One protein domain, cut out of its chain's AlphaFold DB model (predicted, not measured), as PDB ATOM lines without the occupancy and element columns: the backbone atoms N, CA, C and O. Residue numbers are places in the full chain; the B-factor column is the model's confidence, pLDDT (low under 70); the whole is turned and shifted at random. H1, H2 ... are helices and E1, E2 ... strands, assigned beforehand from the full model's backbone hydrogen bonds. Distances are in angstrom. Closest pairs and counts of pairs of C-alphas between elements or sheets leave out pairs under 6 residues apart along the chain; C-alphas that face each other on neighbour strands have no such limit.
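Overview. This is residues 84 to 161 and 250 to 264 of the 264 residues of an uncharacterized protein of Halanaerobium congolense (UniProt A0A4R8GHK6). A strongly twisted wall of five antiparallel strands has one long helix, H2, packed slantwise over one face, while no named helix covers the other face. The short helix H1 comes just before H2 along the chain and is not on the sheet. The 93 printed residues hold two named helices and five named strands, in the order H1, H2, E1, E2, E3, E4, E5, and the sheet's order is E4, E3, E2, E1, E5. The class is mixed, helices and strands. The whole is compact, with a radius of gyration of the C-alphas of 12.7 A and spans of 40 by 27 by 21 A.

Arrangement. Start at the inner strand E1, residues 120 to 128, which bends by 54 degrees at residue 123. Its neighbour E2, residues 133 to 139, is antiparallel to it at 163 degrees; look for N 123 and O 136, within hydrogen-bond range at 2.9 A. E3, residues 145 to 152, is the next antiparallel neighbour, with N 135 and O 149 at 2.8 A. E4, residues 157 to 160, is an edge strand beside E3, with N 150 and O 159 at 2.8 A. E1 to E4 form a meander, each strand the antiparallel neighbour of the one before, in three hairpins. On the other side of E1 is the edge strand E5, residues 253 to 258, with N 125 and O 257 at 2.8 A. H2, residues 101 to 116, is on the sheet at a height of 7.4 A, two layers in which the helix is on one face. It lies over E2 and E1, only just for E1, on which 3 of its C-alphas fall, and stands at 52 degrees to E2 on the local plane. Its closest C-alphas to E1 are those of Val 109 and Ile 122, 6.7 A apart. H1, residues 94 to 97, is close to H2 but not clearly touching, the closest C-alphas being Leu 94 and Glu 101 at 7.3 A. In H2 every O i to N i+4 pair is within hydrogen-bond range; H1 is too short for such a pair.

Along the chain. Find C-alpha 120 at (36.212, -39.621, 33.501); from there E1 runs 23.1 A to residue 128. E2 measures 19.8 A, E3 20.3 A, E4 10.5 A and E5 14.4 A. Find C-alpha 101 at (38.509, -23.603, 45.706), where H2 begins its 22.2 A; H1 measures 5.2 A. E5 ends at C-alpha 258, (37.842, -24.998, 35.208).

Size, cuts and confidence. The farthest C-alphas, those of Asn 89 and Glu 264, are 40.4 A apart. Residues 162 to 249 are not printed, and C-alphas 161 and 250 are 10.6 A apart across that cut. The links printed whole, from H1 through to E4, are tight. Mean pLDDT of the printed part is 90.1, and residues 84 to 88 and 261 to 264 are under 70.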
ATOM      1  N   GLN A  84      15.666 -30.505  45.750       46.22
ATOM      2  CA  GLN A  84      16.380 -29.486  46.543       46.22
ATOM      3  C   GLN A  84      16.838 -28.346  45.610       46.22
ATOM      4  O   GLN A  84      18.013 -28.008  45.560       46.22
ATOM      5  N   GLY A  85      15.914 -27.777  44.830       54.84
ATOM      6  CA  GLY A  85      16.151 -26.520  44.131       54.84
ATOM      7  C   GLY A  85      16.138 -25.406  45.170       54.84
ATOM      8  O   GLY A  85      15.106 -25.187  45.802       54.84
ATOM      9  N   ILE A  86      17.291 -24.768  45.371       57.31
ATOM     10  CA  ILE A  86      17.559 -23.685  46.329       57.31
ATOM     11  C   ILE A  86      17.143 -24.021  47.770       57.31
ATOM     12  O   ILE A  86      15.987 -23.862  48.176       57.31
ATOM     13  N   ASN A  87      18.113 -24.386  48.607       65.25
ATOM     14  CA  ASN A  87      17.881 -24.458  50.046       65.25
ATOM     15  C   ASN A  87      18.338 -23.157  50.698       65.25
ATOM     16  O   ASN A  87      19.441 -23.083  51.220       65.25
ATOM     17  N   ARG A  88      17.448 -22.159  50.751       66.62
ATOM     18  CA  ARG A  88      17.736 -20.841  51.358       66.62
ATOM     19  C   ARG A  88      18.102 -20.877  52.851       66.62
ATOM     20  O   ARG A  88      18.336 -19.828  53.441       66.62
ATOM     21  N   ASN A  89      18.082 -22.049  53.488       78.56
ATOM     22  CA  ASN A  89      18.529 -22.225  54.870       78.56
ATOM     23  C   ASN A  89      19.978 -22.728  54.968       78.56
ATOM     24  O   ASN A  89      20.476 -22.879  56.083       78.56
ATOM     25  N   ILE A  90      20.627 -23.042  53.844       84.19
ATOM     26  CA  ILE A  90      22.022 -23.472  53.774       84.19
ATOM     27  C   ILE A  90      22.757 -22.490  52.865       84.19
ATOM     28  O   ILE A  90      22.378 -22.321  51.711       84.19
ATOM     29  N   ASP A  91      23.796 -21.863  53.403       90.69
ATOM     30  CA  ASP A  91      24.751 -21.057  52.645       90.69
ATOM     31  C   ASP A  91      25.833 -21.998  52.102       90.69
ATOM     32  O   ASP A  91      26.571 -22.619  52.874       90.69
ATOM     33  N   TYR A  92      25.854 -22.165  50.783       92.94
ATOM     34  CA  TYR A  92      26.814 -22.995  50.059       92.94
ATOM     35  C   TYR A  92      28.044 -22.201  49.609       92.94
ATOM     36  O   TYR A  92      28.890 -22.768  48.927       92.94
ATOM     37  N   SER A  93      28.207 -20.927  49.980       94.19
ATOM     38  CA  SER A  93      29.433 -20.197  49.647       94.19
ATOM     39  C   SER A  93      30.664 -20.873  50.265       94.19
ATOM     40  O   SER A  93      30.627 -21.377  51.394       94.19
ATOM     41  N   LEU A  94      31.794 -20.834  49.553       94.75
ATOM     42  CA  LEU A  94      33.081 -21.353  50.038       94.75
ATOM     43  C   LEU A  94      33.420 -20.831  51.443       94.75
ATOM     44  O   LEU A  94      33.850 -21.577  52.324       94.75
ATOM     45  N   SER A  95      33.137 -19.546  51.675       94.50
ATOM     46  CA  SER A  95      33.372 -18.879  52.955       94.50
ATOM     47  C   SER A  95      32.542 -19.459  54.107       94.50
ATOM     48  O   SER A  95      33.076 -19.647  55.202       94.50
ATOM     49  N   ALA A  96      31.268 -19.789  53.871       93.62
ATOM     50  CA  ALA A  96      30.386 -20.377  54.877       93.62
ATOM     51  C   ALA A  96      30.739 -21.842  55.170       93.62
ATOM     52  O   ALA A  96      30.620 -22.295  56.312       93.62
ATOM     53  N   LEU A  97      31.220 -22.562  54.156       93.94
ATOM     54  CA  LEU A  97      31.724 -23.929  54.290       93.94
ATOM     55  C   LEU A  97      33.121 -23.987  54.928       93.94
ATOM     56  O   LEU A  97      33.528 -25.047  55.407       93.94
ATOM     57  N   GLY A  98      33.842 -22.862  54.963       95.81
ATOM     58  CA  GLY A  98      35.229 -22.803  55.422       95.81
ATOM     59  C   GLY A  98      36.173 -23.594  54.517       95.81
ATOM     60  O   GLY A  98      37.108 -24.209  55.025       95.81
ATOM     61  N   MET A  99      35.895 -23.611  53.211       96.19
ATOM     62  CA  MET A  99      36.662 -24.328  52.194       96.19
ATOM     63  C   MET A  99      37.295 -23.352  51.204       96.19
ATOM     64  O   MET A  99      36.767 -22.273  50.944       96.19
ATOM     65  N   THR A 100      38.426 -23.748  50.641       96.56
ATOM     66  CA  THR A 100      39.053 -23.109  49.480       96.56
ATOM     67  C   THR A 100      38.556 -23.736  48.174       96.56
ATOM     68  O   THR A 100      38.016 -24.845  48.181       96.56
ATOM     69  N   GLU A 101      38.770 -23.054  47.047       95.56
ATOM     70  CA  GLU A 101      38.509 -23.603  45.706       95.56
ATOM     71  C   GLU A 101      39.234 -24.942  45.493       95.56
ATOM     72  O   GLU A 101      38.627 -25.905  45.031       95.56
ATOM     73  N   GLU A 102      40.501 -25.038  45.914       96.06
ATOM     74  CA  GLU A 102      41.302 -26.260  45.767       96.06
ATOM     75  C   GLU A 102      40.713 -27.430  46.562       96.06
ATOM     76  O   GLU A 102      40.588 -28.534  46.042       96.06
ATOM     77  N   GLU A 103      40.276 -27.192  47.802       96.88
ATOM     78  CA  GLU A 103      39.652 -28.233  48.628       96.88
ATOM     79  C   GLU A 103      38.309 -28.706  48.056       96.88
ATOM     80  O   GLU A 103      37.968 -29.886  48.172       96.88
ATOM     81  N   VAL A 104      37.533 -27.801  47.451       96.94
ATOM     82  CA  VAL A 104      36.281 -28.147  46.761       96.94
ATOM     83  C   VAL A 104      36.565 -28.964  45.509       96.94
ATOM     84  O   VAL A 104      35.920 -29.995  45.308       96.94
ATOM     85  N   LYS A 105      37.543 -28.541  44.705       96.81
ATOM     86  CA  LYS A 105      37.977 -29.242  43.496       96.81
ATOM     87  C   LYS A 105      38.461 -30.654  43.818       96.81
ATOM     88  O   LYS A 105      37.952 -31.614  43.244       96.81
ATOM     89  N   ASP A 106      39.373 -30.794  44.778       97.06
ATOM     90  CA  ASP A 106      39.929 -32.087  45.190       97.06
ATOM     91  C   ASP A 106      38.838 -33.037  45.693       97.06
ATOM     92  O   ASP A 106      38.804 -34.211  45.318       97.06
ATOM     93  N   LEU A 107      37.902 -32.532  46.506       97.94
ATOM     94  CA  LEU A 107      36.784 -33.333  47.001       97.94
ATOM     95  C   LEU A 107      35.841 -33.761  45.868       97.94
ATOM     96  O   LEU A 107      35.386 -34.906  45.853       97.94
ATOM     97  N   ALA A 108      35.535 -32.867  44.928       97.81
ATOM     98  CA  ALA A 108      34.691 -33.184  43.783       97.81
ATOM     99  C   ALA A 108      35.326 -34.278  42.908       97.81
ATOM    100  O   ALA A 108      34.662 -35.271  42.598       97.81
ATOM    101  N   VAL A 109      36.617 -34.138  42.583       97.12
ATOM    102  CA  VAL A 109      37.389 -35.136  41.824       97.12
ATOM    103  C   VAL A 109      37.397 -36.479  42.552       97.12
ATOM    104  O   VAL A 109      37.073 -37.499  41.948       97.12
ATOM    105  N   GLU A 110      37.669 -36.490  43.862       97.56
ATOM    106  CA  GLU A 110      37.658 -37.719  44.663       97.56
ATOM    107  C   GLU A 110      36.299 -38.440  44.594       97.56
ATOM    108  O   GLU A 110      36.241 -39.669  44.484       97.56
ATOM    109  N   LEU A 111      35.192 -37.695  44.677       97.75
ATOM    110  CA  LEU A 111      33.847 -38.267  44.626       97.75
ATOM    111  C   LEU A 111      33.511 -38.819  43.236       97.75
ATOM    112  O   LEU A 111      32.942 -39.912  43.158       97.75
ATOM    113  N   VAL A 112      33.871 -38.106  42.165       97.38
ATOM    114  CA  VAL A 112      33.660 -38.554  40.778       97.38
ATOM    115  C   VAL A 112      34.475 -39.816  40.494       97.38
ATOM    116  O   VAL A 112      33.892 -40.823  40.088       97.38
ATOM    117  N   ASP A 113      35.771 -39.819  40.814       96.75
ATOM    118  CA  ASP A 113      36.653 -40.979  40.629       96.75
ATOM    119  C   ASP A 113      36.147 -42.202  41.404       96.75
ATOM    120  O   ASP A 113      36.156 -43.331  40.907       96.75
ATOM    121  N   ARG A 114      35.666 -41.997  42.637       96.69
ATOM    122  CA  ARG A 114      35.127 -43.083  43.467       96.69
ATOM    123  C   ARG A 114      33.843 -43.676  42.890       96.69
ATOM    124  O   ARG A 114      33.620 -44.877  43.040       96.69
ATOM    125  N   GLN A 115      32.981 -42.846  42.310       95.81
ATOM    126  CA  GLN A 115      31.657 -43.255  41.843       95.81
ATOM    127  C   GLN A 115      31.687 -43.847  40.429       95.81
ATOM    128  O   GLN A 115      30.970 -44.813  40.169       95.81
ATOM    129  N   PHE A 116      32.494 -43.274  39.536       94.88
ATOM    130  CA  PHE A 116      32.480 -43.589  38.104       94.88
ATOM    131  C   PHE A 116      33.793 -44.197  37.597       94.88
ATOM    132  O   PHE A 116      33.822 -44.748  36.501       94.88
ATOM    133  N   GLY A 117      34.857 -44.185  38.406       94.31
ATOM    134  CA  GLY A 117      36.175 -44.670  38.011       94.31
ATOM    135  C   GLY A 117      37.022 -43.597  37.328       94.31
ATOM    136  O   GLY A 117      36.606 -42.457  37.153       94.31
ATOM    137  N   SER A 118      38.238 -43.979  36.946       92.19
ATOM    138  CA  SER A 118      39.284 -43.052  36.505       92.19
ATOM    139  C   SER A 118      39.248 -42.688  35.020       92.19
ATOM    140  O   SER A 118      40.169 -42.011  34.570       92.19
ATOM    141  N   ASP A 119      38.260 -43.146  34.255       92.62
ATOM    142  CA  ASP A 119      38.164 -42.868  32.809       92.62
ATOM    143  C   ASP A 119      37.512 -41.499  32.527       92.62
ATOM    144  O   ASP A 119      37.614 -40.955  31.426       92.62
ATOM    145  N   TYR A 120      36.906 -40.903  33.556       94.62
ATOM    146  CA  TYR A 120      36.212 -39.621  33.501       94.62
ATOM    147  C   TYR A 120      36.976 -38.539  34.263       94.62
ATOM    148  O   TYR A 120      37.767 -38.828  35.163       94.62
ATOM    149  N   GLN A 121      36.740 -37.280  33.905       95.50
ATOM    150  CA  GLN A 121      37.269 -36.117  34.614       95.50
ATOM    151  C   GLN A 121      36.239 -34.993  34.668       95.50
ATOM    152  O   GLN A 121      35.337 -34.920  33.838       95.50
ATOM    153  N   ILE A 122      36.394 -34.104  35.644       97.06
ATOM    154  CA  ILE A 122      35.607 -32.875  35.724       97.06
ATOM    155  C   ILE A 122      36.188 -31.866  34.732       97.06
ATOM    156  O   ILE A 122      37.403 -31.669  34.722       97.06
ATOM    157  N   SER A 123      35.332 -31.239  33.925       96.19
ATOM    158  CA  SER A 123      35.716 -30.068  33.132       96.19
ATOM    159  C   SER A 123      35.529 -28.808  33.963       96.19
ATOM    160  O   SER A 123      36.516 -28.166  34.305       96.19
ATOM    161  N   ASP A 124      34.296 -28.524  34.387       96.00
ATOM    162  CA  ASP A 124      33.933 -27.267  35.043       96.00
ATOM    163  C   ASP A 124      33.099 -27.514  36.301       96.00
ATOM    164  O   ASP A 124      32.263 -28.424  36.355       96.00
ATOM    165  N   ILE A 125      33.309 -26.676  37.316       97.50
ATOM    166  CA  ILE A 125      32.500 -26.614  38.536       97.50
ATOM    167  C   ILE A 125      31.901 -25.217  38.641       97.50
ATOM    168  O   ILE A 125      32.627 -24.234  38.751       97.50
ATOM    169  N   PHE A 126      30.577 -25.132  38.679       97.50
ATOM    170  CA  PHE A 126      29.855 -23.881  38.899       97.50
ATOM    171  C   PHE A 126      29.444 -23.793  40.367       97.50
ATOM    172  O   PHE A 126      28.610 -24.571  40.847       97.50
ATOM    173  N   ILE A 127      30.048 -22.845  41.080       96.88
ATOM    174  CA  ILE A 127      29.834 -22.611  42.505       96.88
ATOM    175  C   ILE A 127      28.658 -21.661  42.687       96.88
ATOM    176  O   ILE A 127      28.710 -20.500  42.288       96.88
ATOM    177  N   PHE A 128      27.619 -22.134  43.368       93.81
ATOM    178  CA  PHE A 128      26.438 -21.343  43.709       93.81
ATOM    179  C   PHE A 128      26.367 -21.081  45.211       93.81
ATOM    180  O   PHE A 128      26.714 -21.937  46.021       93.81
ATOM    181  N   ASN A 129      25.862 -19.912  45.601       91.94
ATOM    182  CA  ASN A 129      25.754 -19.562  47.023       91.94
ATOM    183  C   ASN A 129      24.559 -20.228  47.724       91.94
ATOM    184  O   ASN A 129      24.604 -20.458  48.930       91.94
ATOM    185  N   ASP A 130      23.499 -20.565  46.986       88.19
ATOM    186  CA  ASP A 130      22.220 -21.005  47.567       88.19
ATOM    187  C   ASP A 130      21.829 -22.448  47.213       88.19
ATOM    188  O   ASP A 130      20.730 -22.920  47.552       88.19
ATOM    189  N   SER A 131      22.696 -23.164  46.498       92.50
ATOM    190  CA  SER A 131      22.431 -24.532  46.069       92.50
ATOM    191  C   SER A 131      23.708 -25.367  45.937       92.50
ATOM    192  O   SER A 131      24.810 -24.820  45.881       92.50
ATOM    193  N   PRO A 132      23.571 -26.706  45.901       95.25
ATOM    194  CA  PRO A 132      24.643 -27.599  45.480       95.25
ATOM    195  C   PRO A 132      25.229 -27.183  44.123       95.25
ATOM    196  O   PRO A 132      24.507 -26.743  43.229       95.25
ATOM    197  N   TYR A 133      26.539 -27.349  43.977       97.06
ATOM    198  CA  TYR A 133      27.299 -26.920  42.807       97.06
ATOM    199  C   TYR A 133      26.974 -27.784  41.598       97.06
ATOM    200  O   TYR A 133      26.710 -28.977  41.742       97.06
ATOM    201  N   TYR A 134      27.020 -27.198  40.409       97.56
ATOM    202  CA  TYR A 134      26.953 -27.966  39.170       97.56
ATOM    203  C   TYR A 134      28.359 -28.425  38.771       97.56
ATOM    204  O   TYR A 134      29.327 -27.690  38.961       97.56
ATOM    205  N   ILE A 135      28.464 -29.632  38.218       97.75
ATOM    206  CA  ILE A 135      29.702 -30.209  37.694       97.75
ATOM    207  C   ILE A 135      29.436 -30.786  36.303       97.75
ATOM    208  O   ILE A 135      28.561 -31.644  36.156       97.75
ATOM    209  N   SER A 136      30.239 -30.386  35.315       97.06
ATOM    210  CA  SER A 136      30.327 -31.065  34.019       97.06
ATOM    211  C   SER A 136      31.409 -32.149  34.069       97.06
ATOM    212  O   SER A 136      32.558 -31.900  34.437       97.06
ATOM    213  N   VAL A 137      31.045 -33.382  33.716       97.50
ATOM    214  CA  VAL A 137      31.972 -34.520  33.651       97.50
ATOM    215  C   VAL A 137      32.114 -34.970  32.206       97.50
ATOM    216  O   VAL A 137      31.111 -35.232  31.539       97.50
ATOM    217  N   VAL A 138      33.356 -35.104  31.753       96.81
ATOM    218  CA  VAL A 138      33.737 -35.482  30.387       96.81
ATOM    219  C   VAL A 138      34.588 -36.754  30.383       96.81
ATOM    220  O   VAL A 138      35.206 -37.115  31.392       96.81
ATOM    221  N   GLU A 139      34.660 -37.437  29.244       94.19
ATOM    222  CA  GLU A 139      35.664 -38.480  29.018       94.19
ATOM    223  C   GLU A 139      37.072 -37.874  28.960       94.19
ATOM    224  O   GLU A 139      37.292 -36.805  28.379       94.19
ATOM    225  N   LYS A 140      38.065 -38.579  29.516       90.25
ATOM    226  CA  LYS A 140      39.454 -38.095  29.500       90.25
ATOM    227  C   LYS A 140      40.042 -37.943  28.099       90.25
ATOM    228  O   LYS A 140      40.797 -37.001  27.867       90.25
ATOM    229  N   ASP A 141      39.673 -38.839  27.187       88.50
ATOM    230  CA  ASP A 141      40.321 -38.966  25.879       88.50
ATOM    231  C   ASP A 141      39.648 -38.151  24.760       88.50
ATOM    232  O   ASP A 141      40.285 -37.895  23.738       88.50
ATOM    233  N   SER A 142      38.382 -37.752  24.923       87.06
ATOM    234  CA  SER A 142      37.569 -37.178  23.836       87.06
ATOM    235  C   SER A 142      36.937 -35.819  24.153       87.06
ATOM    236  O   SER A 142      36.415 -35.182  23.244       87.06
ATOM    237  N   ASP A 143      36.978 -35.372  25.415       84.12
ATOM    238  CA  ASP A 143      36.235 -34.200  25.916       84.12
ATOM    239  C   ASP A 143      34.713 -34.267  25.718       84.12
ATOM    240  O   ASP A 143      33.996 -33.288  25.904       84.12
ATOM    241  N   GLN A 144      34.198 -35.439  25.348       92.94
ATOM    242  CA  GLN A 144      32.773 -35.680  25.231       92.94
ATOM    243  C   GLN A 144      32.162 -35.643  26.632       92.94
ATOM    244  O   GLN A 144      32.569 -36.402  27.515       92.94
ATOM    245  N   GLY A 145      31.174 -34.775  26.840       95.88
ATOM    246  CA  GLY A 145      30.390 -34.738  28.068       95.88
ATOM    247  C   GLY A 145      29.670 -36.062  28.280       95.88
ATOM    248  O   GLY A 145      29.111 -36.630  27.341       95.88
ATOM    249  N   VAL A 146      29.687 -36.546  29.520       95.75
ATOM    250  CA  VAL A 146      29.102 -37.831  29.929       95.75
ATOM    251  C   VAL A 146      27.985 -37.616  30.940       95.75
ATOM    252  O   VAL A 146      26.889 -38.161  30.777       95.75
ATOM    253  N   PHE A 147      28.246 -36.790  31.957       93.69
ATOM    254  CA  PHE A 147      27.311 -36.506  33.041       93.69
ATOM    255  C   PHE A 147      27.293 -35.020  33.379       93.69
ATOM    256  O   PHE A 147      28.343 -34.380  33.456       93.69
ATOM    257  N   GLU A 148      26.110 -34.521  33.709       97.31
ATOM    258  CA  GLU A 148      25.980 -33.322  34.533       97.31
ATOM    259  C   GLU A 148      25.559 -33.754  35.935       97.31
ATOM    260  O   GLU A 148      24.616 -34.537  36.118       97.31
ATOM    261  N   LEU A 149      26.279 -33.273  36.942       97.56
ATOM    262  CA  LEU A 149      26.079 -33.669  38.329       97.56
ATOM    263  C   LEU A 149      25.833 -32.454  39.211       97.56
ATOM    264  O   LEU A 149      26.340 -31.363  38.977       97.56
ATOM    265  N   LEU A 150      25.092 -32.694  40.283       97.38
ATOM    266  CA  LEU A 150      25.026 -31.830  41.441       97.38
ATOM    267  C   LEU A 150      25.980 -32.327  42.519       97.38
ATOM    268  O   LEU A 150      25.921 -33.490  42.922       97.38
ATOM    269  N   PHE A 151      26.803 -31.423  43.030       97.62
ATOM    270  CA  PHE A 151      27.724 -31.653  44.127       97.62
ATOM    271  C   PHE A 151      27.314 -30.861  45.358       97.62
ATOM    272  O   PHE A 151      27.298 -29.635  45.380       97.62
ATOM    273  N   ASP A 152      26.993 -31.588  46.421       95.62
ATOM    274  CA  ASP A 152      26.711 -31.020  47.728       95.62
ATOM    275  C   ASP A 152      27.963 -31.140  48.617       95.62
ATOM    276  O   ASP A 152      28.197 -32.214  49.191       95.62
ATOM    277  N   PRO A 153      28.773 -30.072  48.760       94.31
ATOM    278  CA  PRO A 153      29.994 -30.101  49.569       94.31
ATOM    279  C   PRO A 153      29.709 -30.234  51.072       94.31
ATOM    280  O   PRO A 153      30.525 -30.790  51.809       94.31
ATOM    281  N   TYR A 154      28.531 -29.802  51.535       90.81
ATOM    282  CA  TYR A 154      28.121 -29.936  52.933       90.81
ATOM    283  C   TYR A 154      27.871 -31.404  53.300       90.81
ATOM    284  O   TYR A 154      28.337 -31.894  54.332       90.81
ATOM    285  N   ARG A 155      27.145 -32.131  52.443       92.88
ATOM    286  CA  ARG A 155      26.843 -33.563  52.625       92.88
ATOM    287  C   ARG A 155      27.928 -34.482  52.065       92.88
ATOM    288  O   ARG A 155      27.925 -35.666  52.398       92.88
ATOM    289  N   LYS A 156      28.849 -33.945  51.262       95.00
ATOM    290  CA  LYS A 156      29.917 -34.661  50.547       95.00
ATOM    291  C   LYS A 156      29.372 -35.758  49.635       95.00
ATOM    292  O   LYS A 156      29.823 -36.903  49.680       95.00
ATOM    293  N   VAL A 157      28.363 -35.409  48.842       95.56
ATOM    294  CA  VAL A 157      27.719 -36.323  47.891       95.56
ATOM    295  C   VAL A 157      27.603 -35.681  46.521       95.56
ATOM    296  O   VAL A 157      27.398 -34.472  46.415       95.56
ATOM    297  N   ILE A 158      27.678 -36.517  45.491       96.81
ATOM    298  CA  ILE A 158      27.331 -36.166  44.116       96.81
ATOM    299  C   ILE A 158      26.106 -36.964  43.682       96.81
ATOM    300  O   ILE A 158      25.904 -38.098  44.127       96.81
ATOM    301  N   TYR A 159      25.272 -36.369  42.842       95.19
ATOM    302  CA  TYR A 159      24.088 -37.015  42.287       95.19
ATOM    303  C   TYR A 159      23.736 -36.402  40.927       95.19
ATOM    304  O   TYR A 159      24.188 -35.299  40.636       95.19
ATOM    305  N   PRO A 160      22.964 -37.101  40.078       94.75
ATOM    306  CA  PRO A 160      22.578 -36.582  38.769       94.75
ATOM    307  C   PRO A 160      21.924 -35.197  38.840       94.75
ATOM    308  O   PRO A 160      21.058 -34.968  39.690       94.75
ATOM    309  N   GLU A 161      22.306 -34.306  37.924       95.06
ATOM    310  CA  GLU A 161      21.606 -33.039  37.698       95.06
ATOM    311  C   GLU A 161      20.149 -33.298  37.280       95.06
ATOM    312  O   GLU A 161      19.825 -34.291  36.615       95.06
ATOM    313  N   HIS A 250      19.547 -22.930  40.125       87.38
ATOM    314  CA  HIS A 250      20.770 -22.989  40.933       87.38
ATOM    315  C   HIS A 250      20.959 -21.781  41.874       87.38
ATOM    316  O   HIS A 250      21.630 -21.895  42.898       87.38
ATOM    317  N   GLY A 251      20.317 -20.644  41.596       85.94
ATOM    318  CA  GLY A 251      20.496 -19.415  42.380       85.94
ATOM    319  C   GLY A 251      21.668 -18.576  41.873       85.94
ATOM    320  O   GLY A 251      21.960 -18.598  40.679       85.94
ATOM    321  N   ASP A 252      22.305 -17.822  42.769       86.81
ATOM    322  CA  ASP A 252      23.346 -16.864  42.391       86.81
ATOM    323  C   ASP A 252      24.689 -17.574  42.162       86.81
ATOM    324  O   ASP A 252      25.244 -18.190  43.083       86.81
ATOM    325  N   LEU A 253      25.199 -17.488  40.928       94.62
ATOM    326  CA  LEU A 253      26.529 -17.969  40.556       94.62
ATOM    327  C   LEU A 253      27.589 -17.086  41.221       94.62
ATOM    328  O   LEU A 253      27.567 -15.863  41.082       94.62
ATOM    329  N   ALA A 254      28.502 -17.714  41.954       94.81
ATOM    330  CA  ALA A 254      29.630 -17.044  42.583       94.81
ATOM    331  C   ALA A 254      30.879 -17.112  41.702       94.81
ATOM    332  O   ALA A 254      31.579 -16.113  41.562       94.81
ATOM    333  N   GLU A 255      31.152 -18.287  41.133       94.62
ATOM    334  CA  GLU A 255      32.390 -18.567  40.408       94.62
ATOM    335  C   GLU A 255      32.259 -19.820  39.532       94.62
ATOM    336  O   GLU A 255      31.459 -20.715  39.826       94.62
ATOM    337  N   VAL A 256      33.082 -19.888  38.484       95.12
ATOM    338  CA  VAL A 256      33.300 -21.083  37.664       95.12
ATOM    339  C   VAL A 256      34.759 -21.507  37.814       95.12
ATOM    340  O   VAL A 256      35.662 -20.713  37.569       95.12
ATOM    341  N   ILE A 257      34.989 -22.756  38.219       94.81
ATOM    342  CA  ILE A 257      36.322 -23.358  38.299       94.81
ATOM    343  C   ILE A 257      36.481 -24.324  37.130       94.81
ATOM    344  O   ILE A 257      35.837 -25.377  37.118       94.81
ATOM    345  N   SER A 258      37.395 -24.026  36.209       92.31
ATOM    346  CA  SER A 258      37.842 -24.998  35.208       92.31
ATOM    347  C   SER A 258      38.894 -25.927  35.821       92.31
ATOM    348  O   SER A 258      39.961 -25.508  36.270       92.31
ATOM    349  N   VAL A 259      38.559 -27.211  35.894       88.38
ATOM    350  CA  VAL A 259      39.389 -28.278  36.474       88.38
ATOM    351  C   VAL A 259      40.288 -28.906  35.417       88.38
ATOM    352  O   VAL A 259      41.444 -29.232  35.694       88.38
ATOM    353  N   LYS A 260      39.770 -29.050  34.198       80.25
ATOM    354  CA  LYS A 260      40.558 -29.392  33.019       80.25
ATOM    355  C   LYS A 260      40.980 -28.091  32.337       80.25
ATOM    356  O   LYS A 260      40.141 -27.240  32.071       80.25
ATOM    357  N   GLU A 261      42.266 -27.937  32.022       61.44
ATOM    358  CA  GLU A 261      42.688 -26.859  31.121       61.44
ATOM    359  C   GLU A 261      42.132 -27.158  29.719       61.44
ATOM    360  O   GLU A 261      42.451 -28.199  29.130       61.44
ATOM    361  N   HIS A 262      41.280 -26.274  29.192       51.75
ATOM    362  CA  HIS A 262      40.843 -26.349  27.800       51.75
ATOM    363  C   HIS A 262      42.081 -26.211  26.904       51.75
ATOM    364  O   HIS A 262      42.840 -25.249  27.022       51.75
ATOM    365  N   GLN A 263      42.330 -27.199  26.042       39.62
ATOM    366  CA  GLN A 263      43.374 -27.059  25.030       39.62
ATOM    367  C   GLN A 263      42.853 -26.089  23.965       39.62
ATOM    368  O   GLN A 263      41.919 -26.436  23.245       39.62
ATOM    369  N   GLU A 264      43.426 -24.881  23.929       34.91
ATOM    370  CA  GLU A 264      43.215 -23.875  22.871       34.91
ATOM    371  C   GLU A 264      43.483 -24.422  21.457       34.91
ATOM    372  O   GLU A 264      44.455 -25.199  21.274       34.91
TER     373      GLU A 264